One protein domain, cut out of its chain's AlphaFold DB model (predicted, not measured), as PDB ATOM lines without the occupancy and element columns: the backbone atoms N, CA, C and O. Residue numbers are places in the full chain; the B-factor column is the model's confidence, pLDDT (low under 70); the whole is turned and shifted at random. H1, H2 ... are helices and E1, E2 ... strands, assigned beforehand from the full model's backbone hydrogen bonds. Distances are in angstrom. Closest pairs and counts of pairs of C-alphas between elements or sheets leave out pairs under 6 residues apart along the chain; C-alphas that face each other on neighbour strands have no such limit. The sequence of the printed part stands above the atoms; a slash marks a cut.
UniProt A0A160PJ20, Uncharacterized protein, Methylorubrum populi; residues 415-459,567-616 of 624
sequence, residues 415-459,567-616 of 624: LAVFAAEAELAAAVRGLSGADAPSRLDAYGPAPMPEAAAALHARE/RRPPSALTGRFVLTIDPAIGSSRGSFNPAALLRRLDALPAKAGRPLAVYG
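This is residues 415 to 459 and 567 to 616 of the 624 residues of an uncharacterized protein of Methylorubrum populi (UniProt A0A160PJ20). A small antiparallel sheet of four strands has helix H1 packed over one face, running along the strands, while the shorter helices H2 and H3 each touch H1 and only graze the sheet. The long link between E3 and H3, residues 583 to 593, loops out to Ser 588, at one end of the domain's greatest C-alpha distance. The printed part has 95 residues with three named helices and four named strands, in the order E1 H1 E2 H2 E3 H3 E4; the sheet's order is E2, E3, E1, E4. The class is mixed, helices and strands, with 44 residues, under half, in named elements. The whole is compact, with a radius of gyration of the C-alphas of 12.7 A, and rounded, spanning 35 by 29 by 28 A.

E1 is residues 415 to 418, beginning at C-alpha 415 (153.036, 198.281, 201.597). H1, residues 421 to 431, measures 15.3 A from first to last C-alpha. E2 is residues 439 to 443, 13.3 A long, and H2 is residues 449 to 454. E3, residues 577 to 582, is 16.5 A long and begins at C-alpha 577 (155.774, 188.406, 200.435). H3 is residues 594 to 602, 12.3 A long. E4, residues 613 to 615, ends at C-alpha 615 (154.013, 200.669, 205.881).

E2 and E4 are the edge strands. E1 and E4 are antiparallel at 168 degrees, with N 415 and O 615 2.8 A apart. E3 and E1 are antiparallel at 157 degrees, with N 416 and O 579 at 2.9 A. E2 and E3 are antiparallel at 160 degrees, with N 443 and O 578 at 2.8 A. These N and O pairs are within hydrogen-bond range. H1 is on the sheet at a height of 9.0 A, over E3, at 9 degrees to it on the local plane; E1 is only just not under it, with 2 of the 11 C-alphas. This gives two layers, a helix on one face of a sheet. E1, H1, E2 and E3, H3, E4 are split strand-helix-strand units, two strands running the same way with another strand between them, each with a right-handed crossover. H1 touches H2, the closest C-alphas being those of Ala 425 and Ala 451, 4.2 A apart, at a shallow tilt of 11 degrees, the same way. H1 and H3 only just touch, with 3 pairs of C-alphas within 8 A, the closest those of Ala 427 and Leu 601, 7.0 A apart; they run opposite ways at a steep tilt of 54 degrees. H2 and H3 are apart. In H1, H2 and H3 every O i to N i+4 pair is within hydrogen-bond range.

The two farthest C-alphas, those of Gly 575 and Ser 588, are 35.3 A apart. Residues 460 to 566 are cut out, between H2 and E3, and C-alphas 459 and 567 are 20.8 A apart across the cut. Of the links that are printed whole, E3 to H3 is long, with 11 residues. Mean pLDDT of the printed part is 75.0; residues 433 to 438, 457 to 459, 567 to 573, 583 to 592 and 606 to 609 are under 70.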
ATOM      1  N   LEU A 415     152.334 199.564 201.638       82.62
ATOM      2  CA  LEU A 415     153.036 198.281 201.597       82.62
ATOM      3  C   LEU A 415     152.464 197.366 202.676       82.62
ATOM      4  O   LEU A 415     152.500 197.740 203.842       82.62
ATOM      5  N   ALA A 416     152.015 196.166 202.323       84.50
ATOM      6  CA  ALA A 416     151.594 195.145 203.280       84.50
ATOM      7  C   ALA A 416     152.472 193.894 203.148       84.50
ATOM      8  O   ALA A 416     152.740 193.436 202.038       84.50
ATOM      9  N   VAL A 417     152.940 193.356 204.274       85.69
ATOM     10  CA  VAL A 417     153.822 192.183 204.339       85.69
ATOM     11  C   VAL A 417     153.037 190.974 204.834       85.69
ATOM     12  O   VAL A 417     152.335 191.073 205.838       85.69
ATOM     13  N   PHE A 418     153.199 189.832 204.172       85.69
ATOM     14  CA  PHE A 418     152.504 188.581 204.489       85.69
ATOM     15  C   PHE A 418     153.493 187.460 204.814       85.69
ATOM     16  O   PHE A 418     154.645 187.490 204.365       85.69
ATOM     17  N   ALA A 419     153.051 186.476 205.602       79.50
ATOM     18  CA  ALA A 419     153.887 185.341 205.984       79.50
ATOM     19  C   ALA A 419     153.974 184.314 204.849       79.50
ATOM     20  O   ALA A 419     155.046 183.760 204.597       79.50
ATOM     21  N   ALA A 420     152.860 184.104 204.145       84.44
ATOM     22  CA  ALA A 420     152.714 183.097 203.102       84.44
ATOM     23  C   ALA A 420     152.121 183.672 201.806       84.44
ATOM     24  O   ALA A 420     151.447 184.705 201.800       84.44
ATOM     25  N   GLU A 421     152.329 182.961 200.696       88.50
ATOM     26  CA  GLU A 421     151.742 183.320 199.402       88.50
ATOM     27  C   GLU A 421     150.208 183.282 199.432       88.50
ATOM     28  O   GLU A 421     149.567 184.187 198.906       88.50
ATOM     29  N   ALA A 422     149.611 182.269 200.068       85.94
ATOM     30  CA  ALA A 422     148.157 182.108 200.123       85.94
ATOM     31  C   ALA A 422     147.461 183.310 200.791       85.94
ATOM     32  O   ALA A 422     146.402 183.755 200.342       85.94
ATOM     33  N   GLU A 423     148.092 183.869 201.829       87.19
ATOM     34  CA  GLU A 423     147.650 185.084 202.520       87.19
ATOM     35  C   GLU A 423     147.703 186.298 201.584       87.19
ATOM     36  O   GLU A 423     146.705 186.995 201.393       87.19
ATOM     37  N   LEU A 424     148.841 186.487 200.904       88.06
ATOM     38  CA  LEU A 424     149.017 187.525 199.888       88.06
ATOM     39  C   LEU A 424     147.963 187.405 198.774       88.06
ATOM     40  O   LEU A 424     147.326 188.393 198.410       88.06
ATOM     41  N   ALA A 425     147.746 186.202 198.243       87.94
ATOM     42  CA  ALA A 425     146.790 185.944 197.172       87.94
ATOM     43  C   ALA A 425     145.341 186.203 197.617       87.94
ATOM     44  O   ALA A 425     144.539 186.742 196.853       87.94
ATOM     45  N   ALA A 426     144.991 185.853 198.856       86.31
ATOM     46  CA  ALA A 426     143.684 186.151 199.427       86.31
ATOM     47  C   ALA A 426     143.477 187.658 199.642       86.31
ATOM     48  O   ALA A 426     142.401 188.169 199.323       86.31
ATOM     49  N   ALA A 427     144.505 188.375 200.105       85.69
ATOM     50  CA  ALA A 427     144.462 189.827 200.244       85.69
ATOM     51  C   ALA A 427     144.281 190.525 198.895       85.69
ATOM     52  O   ALA A 427     143.431 191.403 198.760       85.69
ATOM     53  N   VAL A 428     145.006 190.073 197.869       86.25
ATOM     54  CA  VAL A 428     144.819 190.525 196.487       86.25
ATOM     55  C   VAL A 428     143.371 190.307 196.041       86.25
ATOM     56  O   VAL A 428     142.719 191.269 195.643       86.25
ATOM     57  N   ARG A 429     142.820 189.088 196.178       85.44
ATOM     58  CA  ARG A 429     141.426 188.785 195.790       85.44
ATOM     59  C   ARG A 429     140.408 189.686 196.494       85.44
ATOM     60  O   ARG A 429     139.472 190.151 195.853       85.44
ATOM     61  N   GLY A 430     140.592 189.953 197.787       81.06
ATOM     62  CA  GLY A 430     139.705 190.838 198.553       81.06
ATOM     63  C   GLY A 430     139.820 192.320 198.170       81.06
ATOM     64  O   GLY A 430     138.884 193.102 198.375       81.06
ATOM     65  N   LEU A 431     140.948 192.725 197.584       79.94
ATOM     66  CA  LEU A 431     141.175 194.091 197.118       79.94
ATOM     67  C   LEU A 431     140.737 194.311 195.662       79.94
ATOM     68  O   LEU A 431     140.302 195.416 195.347       79.94
ATOM     69  N   SER A 432     140.748 193.281 194.812       72.94
ATOM     70  CA  SER A 432     140.448 193.335 193.366       72.94
ATOM     71  C   SER A 432     138.960 193.512 192.966       72.94
ATOM     72  O   SER A 432     138.600 193.196 191.835       72.94
ATOM     73  N   GLY A 433     138.086 194.006 193.855       68.94
ATOM     74  CA  GLY A 433     136.645 194.226 193.597       68.94
ATOM     75  C   GLY A 433     136.296 195.497 192.792       68.94
ATOM     76  O   GLY A 433     137.163 196.120 192.195       68.94
ATOM     77  N   ALA A 434     135.020 195.914 192.793       56.44
ATOM     78  CA  ALA A 434     134.540 197.097 192.049       56.44
ATOM     79  C   ALA A 434     135.234 198.417 192.460       56.44
ATOM     80  O   ALA A 434     135.501 199.260 191.607       56.44
ATOM     81  N   ASP A 435     135.621 198.537 193.736       59.81
ATOM     82  CA  ASP A 435     136.452 199.621 194.285       59.81
ATOM     83  C   ASP A 435     137.942 199.230 194.340       59.81
ATOM     84  O   ASP A 435     138.626 199.444 195.351       59.81
ATOM     85  N   ALA A 436     138.451 198.541 193.315       61.75
ATOM     86  CA  ALA A 436     139.850 198.129 193.280       61.75
ATOM     87  C   ALA A 436     140.771 199.360 193.268       61.75
ATOM     88  O   ALA A 436     140.556 200.285 192.477       61.75
ATOM     89  N   PRO A 437     141.825 199.385 194.106       62.28
ATOM     90  CA  PRO A 437     142.851 200.405 193.982       62.28
ATOM     91  C   PRO A 437     143.463 200.370 192.578       62.28
ATOM     92  O   PRO A 437     143.592 199.318 191.954       62.28
ATOM     93  N   SER A 438     143.854 201.545 192.092       62.97
ATOM     94  CA  SER A 438     144.301 201.777 190.716       62.97
ATOM     95  C   SER A 438     145.475 200.911 190.266       62.97
ATOM     96  O   SER A 438     145.627 200.674 189.069       62.97
ATOM     97  N   ARG A 439     146.318 200.465 191.204       74.00
ATOM     98  CA  ARG A 439     147.487 199.643 190.904       74.00
ATOM     99  C   ARG A 439     147.871 198.765 192.094       74.00
ATOM    100  O   ARG A 439     148.227 199.278 193.155       74.00
ATOM    101  N   LEU A 440     147.763 197.452 191.903       79.56
ATOM    102  CA  LEU A 440     148.156 196.409 192.852       79.56
ATOM    103  C   LEU A 440     149.313 195.629 192.245       79.56
ATOM    104  O   LEU A 440     149.126 194.977 191.220       79.56
ATOM    105  N   ASP A 441     150.466 195.664 192.902       82.12
ATOM    106  CA  ASP A 441     151.628 194.866 192.520       82.12
ATOM    107  C   ASP A 441     152.055 193.982 193.696       82.12
ATOM    108  O   ASP A 441     151.968 194.366 194.861       82.12
ATOM    109  N   ALA A 442     152.498 192.766 193.390       86.81
ATOM    110  CA  ALA A 442     152.928 191.780 194.371       86.81
ATOM    111  C   ALA A 442     154.397 191.413 194.144       86.81
ATOM    112  O   ALA A 442     154.838 191.259 193.003       86.81
ATOM    113  N   TYR A 443     155.151 191.238 195.227       88.31
ATOM    114  CA  TYR A 443     156.561 190.856 195.225       88.31
ATOM    115  C   TYR A 443     156.787 189.672 196.160       88.31
ATOM    116  O   TYR A 443     156.144 189.564 197.205       88.31
ATOM    117  N   GLY A 444     157.727 188.800 195.801       88.62
ATOM    118  CA  GLY A 444     158.013 187.611 196.595       88.62
ATOM    119  C   GLY A 444     159.393 187.005 196.344       88.62
ATOM    120  O   GLY A 444     160.037 187.298 195.330       88.62
ATOM    121  N   PRO A 445     159.862 186.152 197.275       87.94
ATOM    122  CA  PRO A 445     161.176 185.507 197.219       87.94
ATOM    123  C   PRO A 445     161.279 184.338 196.226       87.94
ATOM    124  O   PRO A 445     162.393 183.866 195.979       87.94
ATOM    125  N   ALA A 446     160.147 183.860 195.712       89.94
ATOM    126  CA  ALA A 446     159.992 182.708 194.829       89.94
ATOM    127  C   ALA A 446     158.771 182.932 193.902       89.94
ATOM    128  O   ALA A 446     158.033 183.897 194.131       89.94
ATOM    129  N   PRO A 447     158.550 182.089 192.872       89.62
ATOM    130  CA  PRO A 447     157.344 182.145 192.041       89.62
ATOM    131  C   PRO A 447     156.053 182.094 192.872       89.62
ATOM    132  O   PRO A 447     155.998 181.357 193.852       89.62
ATOM    133  N   MET A 448     155.037 182.870 192.467       89.62
ATOM    134  CA  MET A 448     153.764 183.040 193.191       89.62
ATOM    135  C   MET A 448     152.536 182.793 192.285       89.62
ATOM    136  O   MET A 448     151.895 183.757 191.836       89.62
ATOM    137  N   PRO A 449     152.226 181.534 191.933       86.94
ATOM    138  CA  PRO A 449     151.127 181.211 191.023       86.94
ATOM    139  C   PRO A 449     149.739 181.613 191.549       86.94
ATOM    140  O   PRO A 449     148.899 182.054 190.761       86.94
ATOM    141  N   GLU A 450     149.477 181.522 192.856       86.12
ATOM    142  CA  GLU A 450     148.178 181.879 193.437       86.12
ATOM    143  C   GLU A 450     147.939 183.388 193.402       86.12
ATOM    144  O   GLU A 450     146.828 183.838 193.101       86.12
ATOM    145  N   ALA A 451     148.983 184.178 193.670       84.00
ATOM    146  CA  ALA A 451     148.917 185.634 193.571       84.00
ATOM    147  C   ALA A 451     148.735 186.085 192.109       84.00
ATOM    148  O   ALA A 451     147.930 186.974 191.826       84.00
ATOM    149  N   ALA A 452     149.415 185.422 191.164       85.56
ATOM    150  CA  ALA A 452     149.249 185.673 189.731       85.56
ATOM    151  C   ALA A 452     147.831 185.361 189.237       85.56
ATOM    152  O   ALA A 452     147.258 186.143 188.472       85.56
ATOM    153  N   ALA A 453     147.246 184.255 189.706       84.81
ATOM    154  CA  ALA A 453     145.862 183.901 189.414       84.81
ATOM    155  C   ALA A 453     144.878 184.925 190.003       84.81
ATOM    156  O   ALA A 453     143.936 185.329 189.323       84.81
ATOM    157  N   ALA A 454     145.126 185.399 191.229       83.25
ATOM    158  CA  ALA A 454     144.300 186.406 191.893       83.25
ATOM    159  C   ALA A 454     144.231 187.739 191.119       83.25
ATOM    160  O   ALA A 454     143.153 188.321 191.001       83.25
ATOM    161  N   LEU A 455     145.342 188.187 190.522       76.19
ATOM    162  CA  LEU A 455     145.388 189.393 189.678       76.19
ATOM    163  C   LEU A 455     144.934 189.163 188.226       76.19
ATOM    164  O   LEU A 455     145.044 190.074 187.408       76.19
ATOM    165  N   HIS A 456     144.438 187.967 187.880       74.00
ATOM    166  CA  HIS A 456     144.075 187.585 186.507       74.00
ATOM    167  C   HIS A 456     145.203 187.860 185.491       74.00
ATOM    168  O   HIS A 456     144.960 188.125 184.310       74.00
ATOM    169  N   ALA A 457     146.462 187.793 185.938       66.94
ATOM    170  CA  ALA A 457     147.609 188.157 185.122       66.94
ATOM    171  C   ALA A 457     147.837 187.106 184.018       66.94
ATOM    172  O   ALA A 457     148.177 185.947 184.271       66.94
ATOM    173  N   ARG A 458     147.678 187.509 182.752       66.56
ATOM    174  CA  ARG A 458     147.967 186.675 181.572       66.56
ATOM    175  C   ARG A 458     149.026 187.334 180.702       66.56
ATOM    176  O   ARG A 458     148.918 188.504 180.358       66.56
ATOM    177  N   GLU A 459     150.013 186.556 180.270       66.88
ATOM    178  CA  GLU A 459     151.099 187.035 179.410       66.88
ATOM    179  C   GLU A 459     151.106 186.268 178.093       66.88
ATOM    180  O   GLU A 459     151.832 185.297 177.893       66.88
ATOM    181  N   ARG A 567     157.580 200.939 191.491       61.19
ATOM    182  CA  ARG A 567     158.219 201.376 192.729       61.19
ATOM    183  C   ARG A 567     158.793 200.162 193.458       61.19
ATOM    184  O   ARG A 567     158.073 199.246 193.837       61.19
ATOM    185  N   ARG A 568     160.119 200.121 193.617       63.72
ATOM    186  CA  ARG A 568     160.813 198.976 194.222       63.72
ATOM    187  C   ARG A 568     160.468 198.901 195.719       63.72
ATOM    188  O   ARG A 568     160.603 199.923 196.395       63.72
ATOM    189  N   PRO A 569     160.100 197.725 196.266       65.12
ATOM    190  CA  PRO A 569     160.011 197.578 197.711       65.12
ATOM    191  C   PRO A 569     161.393 197.830 198.350       65.12
ATOM    192  O   PRO A 569     162.419 197.498 197.740       65.12
ATOM    193  N   PRO A 570     161.449 198.416 199.560       67.81
ATOM    194  CA  PRO A 570     162.697 198.622 200.293       67.81
ATOM    195  C   PRO A 570     163.534 197.340 200.382       67.81
ATOM    196  O   PRO A 570     162.992 196.253 200.585       67.81
ATOM    197  N   SER A 571     164.862 197.463 200.301       66.56
ATOM    198  CA  SER A 571     165.789 196.321 200.378       66.56
ATOM    199  C   SER A 571     165.625 195.500 201.666       66.56
ATOM    200  O   SER A 571     165.812 194.285 201.637       66.56
ATOM    201  N   ALA A 572     165.186 196.121 202.764       63.38
ATOM    202  CA  ALA A 572     164.884 195.460 204.037       63.38
ATOM    203  C   ALA A 572     163.674 194.501 203.993       63.38
ATOM    204  O   ALA A 572     163.483 193.698 204.910       63.38
ATOM    205  N   LEU A 573     162.841 194.581 202.948       69.38
ATOM    206  CA  LEU A 573     161.706 193.682 202.715       69.38
ATOM    207  C   LEU A 573     162.028 192.570 201.701       69.38
ATOM    208  O   LEU A 573     161.172 191.734 201.412       69.38
ATOM    209  N   THR A 574     163.262 192.519 201.186       70.25
ATOM    210  CA  THR A 574     163.718 191.447 200.291       70.25
ATOM    211  C   THR A 574     163.630 190.100 201.005       70.25
ATOM    212  O   THR A 574     164.094 189.959 202.135       70.25
ATOM    213  N   GLY A 575     163.051 189.090 200.352       70.56
ATOM    214  CA  GLY A 575     162.874 187.767 200.960       70.56
ATOM    215  C   GLY A 575     161.492 187.519 201.582       70.56
ATOM    216  O   GLY A 575     161.260 186.418 202.077       70.56
ATOM    217  N   ARG A 576     160.588 188.509 201.560       83.75
ATOM    218  CA  ARG A 576     159.213 188.415 202.084       83.75
ATOM    219  C   ARG A 576     158.165 188.559 200.981       83.75
ATOM    220  O   ARG A 576     158.469 189.069 199.903       83.75
ATOM    221  N   PHE A 577     156.939 188.132 201.272       86.88
ATOM    222  CA  PHE A 577     155.774 188.406 200.435       86.88
ATOM    223  C   PHE A 577     155.267 189.816 200.721       86.88
ATOM    224  O   PHE A 577     154.951 190.144 201.865       86.88
ATOM    225  N   VAL A 578     155.231 190.661 199.695       86.75
ATOM    226  CA  VAL A 578     154.897 192.082 199.827       86.75
ATOM    227  C   VAL A 578     153.855 192.461 198.788       86.75
ATOM    228  O   VAL A 578     154.047 192.236 197.597       86.75
ATOM    229  N   LEU A 579     152.775 193.084 199.243       86.94
ATOM    230  CA  LEU A 579     151.791 193.752 198.405       86.94
ATOM    231  C   LEU A 579     152.072 195.254 198.405       86.94
ATOM    232  O   LEU A 579     152.134 195.870 199.469       86.94
ATOM    233  N   THR A 580     152.212 195.847 197.227       83.38
ATOM    234  CA  THR A 580     152.300 197.296 197.037       83.38
ATOM    235  C   THR A 580     151.007 197.816 196.428       83.38
ATOM    236  O   THR A 580     150.527 197.287 195.424       83.38
ATOM    237  N   ILE A 581     150.463 198.873 197.025       79.88
ATOM    238  CA  ILE A 581     149.264 199.565 196.556       79.88
ATOM    239  C   ILE A 581     149.659 200.991 196.186       79.88
ATOM    240  O   ILE A 581     150.071 201.766 197.053       79.88
ATOM    241  N   ASP A 582     149.534 201.334 194.906       73.56
ATOM    242  CA  ASP A 582     149.976 202.625 194.383       73.56
ATOM    243  C   ASP A 582     148.814 203.557 193.994       73.56
ATOM    244  O   ASP A 582     147.835 203.111 193.382       73.56
ATOM    245  N   PRO A 583     148.925 204.867 194.309       64.06
ATOM    246  CA  PRO A 583     147.980 205.876 193.848       64.06
ATOM    247  C   PRO A 583     148.076 206.051 192.328       64.06
ATOM    248  O   PRO A 583     149.175 206.070 191.768       64.06
ATOM    249  N   ALA A 584     146.933 206.217 191.657       58.22
ATOM    250  CA  ALA A 584     146.870 206.504 190.225       58.22
ATOM    251  C   ALA A 584     147.618 207.803 189.896       58.22
ATOM    252  O   ALA A 584     147.379 208.841 190.516       58.22
ATOM    253  N   ILE A 585     148.486 207.767 188.885       52.44
ATOM    254  CA  ILE A 585     149.085 208.972 188.306       52.44
ATOM    255  C   ILE A 585     148.159 209.421 187.166       52.44
ATOM    256  O   ILE A 585     148.199 208.841 186.087       52.44
ATOM    257  N   GLY A 586     147.317 210.431 187.415       47.72
ATOM    258  CA  GLY A 586     146.431 211.033 186.405       47.72
ATOM    259  C   GLY A 586     144.965 210.573 186.473       47.72
ATOM    260  O   GLY A 586     144.649 209.432 186.169       47.72
ATOM    261  N   SER A 587     144.113 211.507 186.911       45.81
ATOM    262  CA  SER A 587     142.645 211.657 186.785       45.81
ATOM    263  C   SER A 587     141.663 210.451 186.758       45.81
ATOM    264  O   SER A 587     141.693 209.561 185.915       45.81
ATOM    265  N   SER A 588     140.618 210.610 187.595       43.59
ATOM    266  CA  SER A 588     139.205 210.155 187.485       43.59
ATOM    267  C   SER A 588     138.715 208.862 188.156       43.59
ATOM    268  O   SER A 588     137.503 208.716 188.301       43.59
ATOM    269  N   ARG A 589     139.570 207.978 188.684       45.59
ATOM    270  CA  ARG A 589     139.109 206.845 189.519       45.59
ATOM    271  C   ARG A 589     139.639 206.948 190.945       45.59
ATOM    272  O   ARG A 589     140.726 206.465 191.223       45.59
ATOM    273  N   GLY A 590     138.832 207.564 191.815       52.91
ATOM    274  CA  GLY A 590     138.966 207.543 193.277       52.91
ATOM    275  C   GLY A 590     140.174 208.302 193.843       52.91
ATOM    276  O   GLY A 590     141.309 208.133 193.409       52.91
ATOM    277  N   SER A 591     139.958 209.134 194.861       56.78
ATOM    278  CA  SER A 591     141.065 209.646 195.670       56.78
ATOM    279  C   SER A 591     141.731 208.477 196.409       56.78
ATOM    280  O   SER A 591     141.057 207.633 197.001       56.78
ATOM    281  N   PHE A 592     143.063 208.389 196.364       69.31
ATOM    282  CA  PHE A 592     143.809 207.387 197.128       69.31
ATOM    283  C   PHE A 592     143.572 207.619 198.630       69.31
ATOM    284  O   PHE A 592     144.117 208.558 199.207       69.31
ATOM    285  N   ASN A 593     142.732 206.787 199.257       74.50
ATOM    286  CA  ASN A 593     142.406 206.867 200.682       74.50
ATOM    287  C   ASN A 593     143.077 205.712 201.452       74.50
ATOM    288  O   ASN A 593     142.520 204.609 201.522       74.50
ATOM    289  N   PRO A 594     144.263 205.937 202.048       72.81
ATOM    290  CA  PRO A 594     145.014 204.881 202.720       72.81
ATOM    291  C   PRO A 594     144.282 204.321 203.949       72.81
ATOM    292  O   PRO A 594     144.349 203.121 204.196       72.81
ATOM    293  N   ALA A 595     143.508 205.137 204.673       74.44
ATOM    294  CA  ALA A 595     142.739 204.681 205.834       74.44
ATOM    295  C   ALA A 595     141.603 203.716 205.444       74.44
ATOM    296  O   ALA A 595     141.312 202.762 206.164       74.44
ATOM    297  N   ALA A 596     140.966 203.928 204.288       76.88
ATOM    298  CA  ALA A 596     139.963 203.001 203.765       76.88
ATOM    299  C   ALA A 596     140.587 201.661 203.338       76.88
ATOM    300  O   ALA A 596     140.019 200.607 203.620       76.88
ATOM    301  N   LEU A 597     141.771 201.698 202.716       77.56
ATOM    302  CA  LEU A 597     142.521 200.498 202.335       77.56
ATOM    303  C   LEU A 597     142.993 199.698 203.554       77.56
ATOM    304  O   LEU A 597     142.845 198.480 203.564       77.56
ATOM    305  N   LEU A 598     143.481 200.375 204.599       78.31
ATOM    306  CA  LEU A 598     143.845 199.749 205.874       78.31
ATOM    307  C   LEU A 598     142.647 199.037 206.511       78.31
ATOM    308  O   LEU A 598     142.742 197.857 206.831       78.31
ATOM    309  N   ARG A 599     141.484 199.699 206.590       80.31
ATOM    310  CA  ARG A 599     140.253 199.069 207.100       80.31
ATOM    311  C   ARG A 599     139.828 197.854 206.282       80.31
ATOM    312  O   ARG A 599     139.357 196.880 206.855       80.31
ATOM    313  N   ARG A 600     139.991 197.891 204.955       80.12
ATOM    314  CA  ARG A 600     139.695 196.737 204.092       80.12
ATOM    315  C   ARG A 600     140.661 195.584 204.332       80.12
ATOM    316  O   ARG A 600     140.197 194.455 204.384       80.12
ATOM    317  N   LEU A 601     141.956 195.864 204.495       80.06
ATOM    318  CA  LEU A 601     142.960 194.857 204.847       80.06
ATOM    319  C   LEU A 601     142.660 194.219 206.212       80.06
ATOM    320  O   LEU A 601     142.720 192.999 206.331       80.06
ATOM    321  N   ASP A 602     142.266 195.017 207.206       80.62
ATOM    322  CA  ASP A 602     141.884 194.526 208.539       80.62
ATOM    323  C   ASP A 602     140.567 193.733 208.537       80.62
ATOM    324  O   ASP A 602     140.378 192.842 209.368       80.62
ATOM    325  N   ALA A 603     139.659 194.046 207.606       80.56
ATOM    326  CA  ALA A 603     138.372 193.374 207.432       80.56
ATOM    327  C   ALA A 603     138.444 192.104 206.564       80.56
ATOM    328  O   ALA A 603     137.415 191.458 206.346       80.56
ATOM    329  N   LEU A 604     139.624 191.737 206.047       78.50
ATOM    330  CA  LEU A 604     139.778 190.515 205.261       78.50
ATOM    331  C   LEU A 604     139.443 189.265 206.101       78.50
ATOM    332  O   LEU A 604     139.648 189.252 207.319       78.50
ATOM    333  N   PRO A 605     138.941 188.185 205.468       71.06
ATOM    334  CA  PRO A 605     138.623 186.944 206.167       71.06
ATOM    335  C   PRO A 605     139.830 186.418 206.947       71.06
ATOM    336  O   PRO A 605     140.955 186.521 206.468       71.06
ATOM    337  N   ALA A 606     139.611 185.738 208.078       67.56
ATOM    338  CA  ALA A 606     140.700 185.145 208.870       67.56
ATOM    339  C   ALA A 606     141.633 184.229 208.042       67.56
ATOM    340  O   ALA A 606     142.824 184.143 208.317       67.56
ATOM    341  N   LYS A 607     141.098 183.602 206.982       62.53
ATOM    342  CA  LYS A 607     141.850 182.783 206.015       62.53
ATOM    343  C   LYS A 607     142.852 183.567 205.154       62.53
ATOM    344  O   LYS A 607     143.732 182.949 204.574       62.53
ATOM    345  N   ALA A 608     142.708 184.885 205.031       60.31
ATOM    346  CA  ALA A 608     143.638 185.734 204.291       60.31
ATOM    347  C   ALA A 608     144.900 186.085 205.092       60.31
ATOM    348  O   ALA A 608     145.811 186.681 204.529       60.31
ATOM    349  N   GLY A 609     144.955 185.720 206.379       64.75
ATOM    350  CA  GLY A 609     146.002 186.171 207.289       64.75
ATOM    351  C   GLY A 609     145.892 187.672 207.573       64.75
ATOM    352  O   GLY A 609     145.394 188.455 206.764       64.75
ATOM    353  N   ARG A 610     146.340 188.099 208.755       77.38
ATOM    354  CA  ARG A 610     146.557 189.532 208.993       77.38
ATOM    355  C   ARG A 610     147.936 189.901 208.454       77.38
ATOM    356  O   ARG A 610     148.860 189.108 208.636       77.38
ATOM    357  N   PRO A 611     148.102 191.075 207.821       78.44
ATOM    358  CA  PRO A 611     149.423 191.514 207.403       78.44
ATOM    359  C   PRO A 611     150.342 191.579 208.628       78.44
ATOM    360  O   PRO A 611     149.987 192.163 209.650       78.44
ATOM    361  N   LEU A 612     151.527 190.979 208.517       76.94
ATOM    362  CA  LEU A 612     152.551 190.977 209.566       76.94
ATOM    363  C   LEU A 612     153.047 192.396 209.867       76.94
ATOM    364  O   LEU A 612     153.430 192.714 210.989       76.94
ATOM    365  N   ALA A 613     153.084 193.237 208.836       77.81
ATOM    366  CA  ALA A 613     153.432 194.643 208.940       77.81
ATOM    367  C   ALA A 613     152.811 195.425 207.782       77.81
ATOM    368  O   ALA A 613     152.723 194.918 206.659       77.81
ATOM    369  N   VAL A 614     152.438 196.678 208.045       79.62
ATOM    370  CA  VAL A 614     151.976 197.620 207.023       79.62
ATOM    371  C   VAL A 614     152.788 198.910 207.120       79.62
ATOM    372  O   VAL A 614     152.987 199.437 208.210       79.62
ATOM    373  N   TYR A 615     153.256 199.420 205.984       76.81
ATOM    374  CA  TYR A 615     154.013 200.669 205.881       76.81
ATOM    375  C   TYR A 615     153.313 201.629 204.917       76.81
ATOM    376  O   TYR A 615     152.811 201.208 203.875       76.81
ATOM    377  N   GLY A 616     153.295 202.922 205.244       73.44
ATOM    378  CA  GLY A 616     152.675 203.957 204.413       73.44
ATOM    379  C   GLY A 616     152.006 205.069 205.233       73.44
ATOM    380  O   GLY A 616     152.015 205.025 206.465       73.44
TER     381      GLY A 616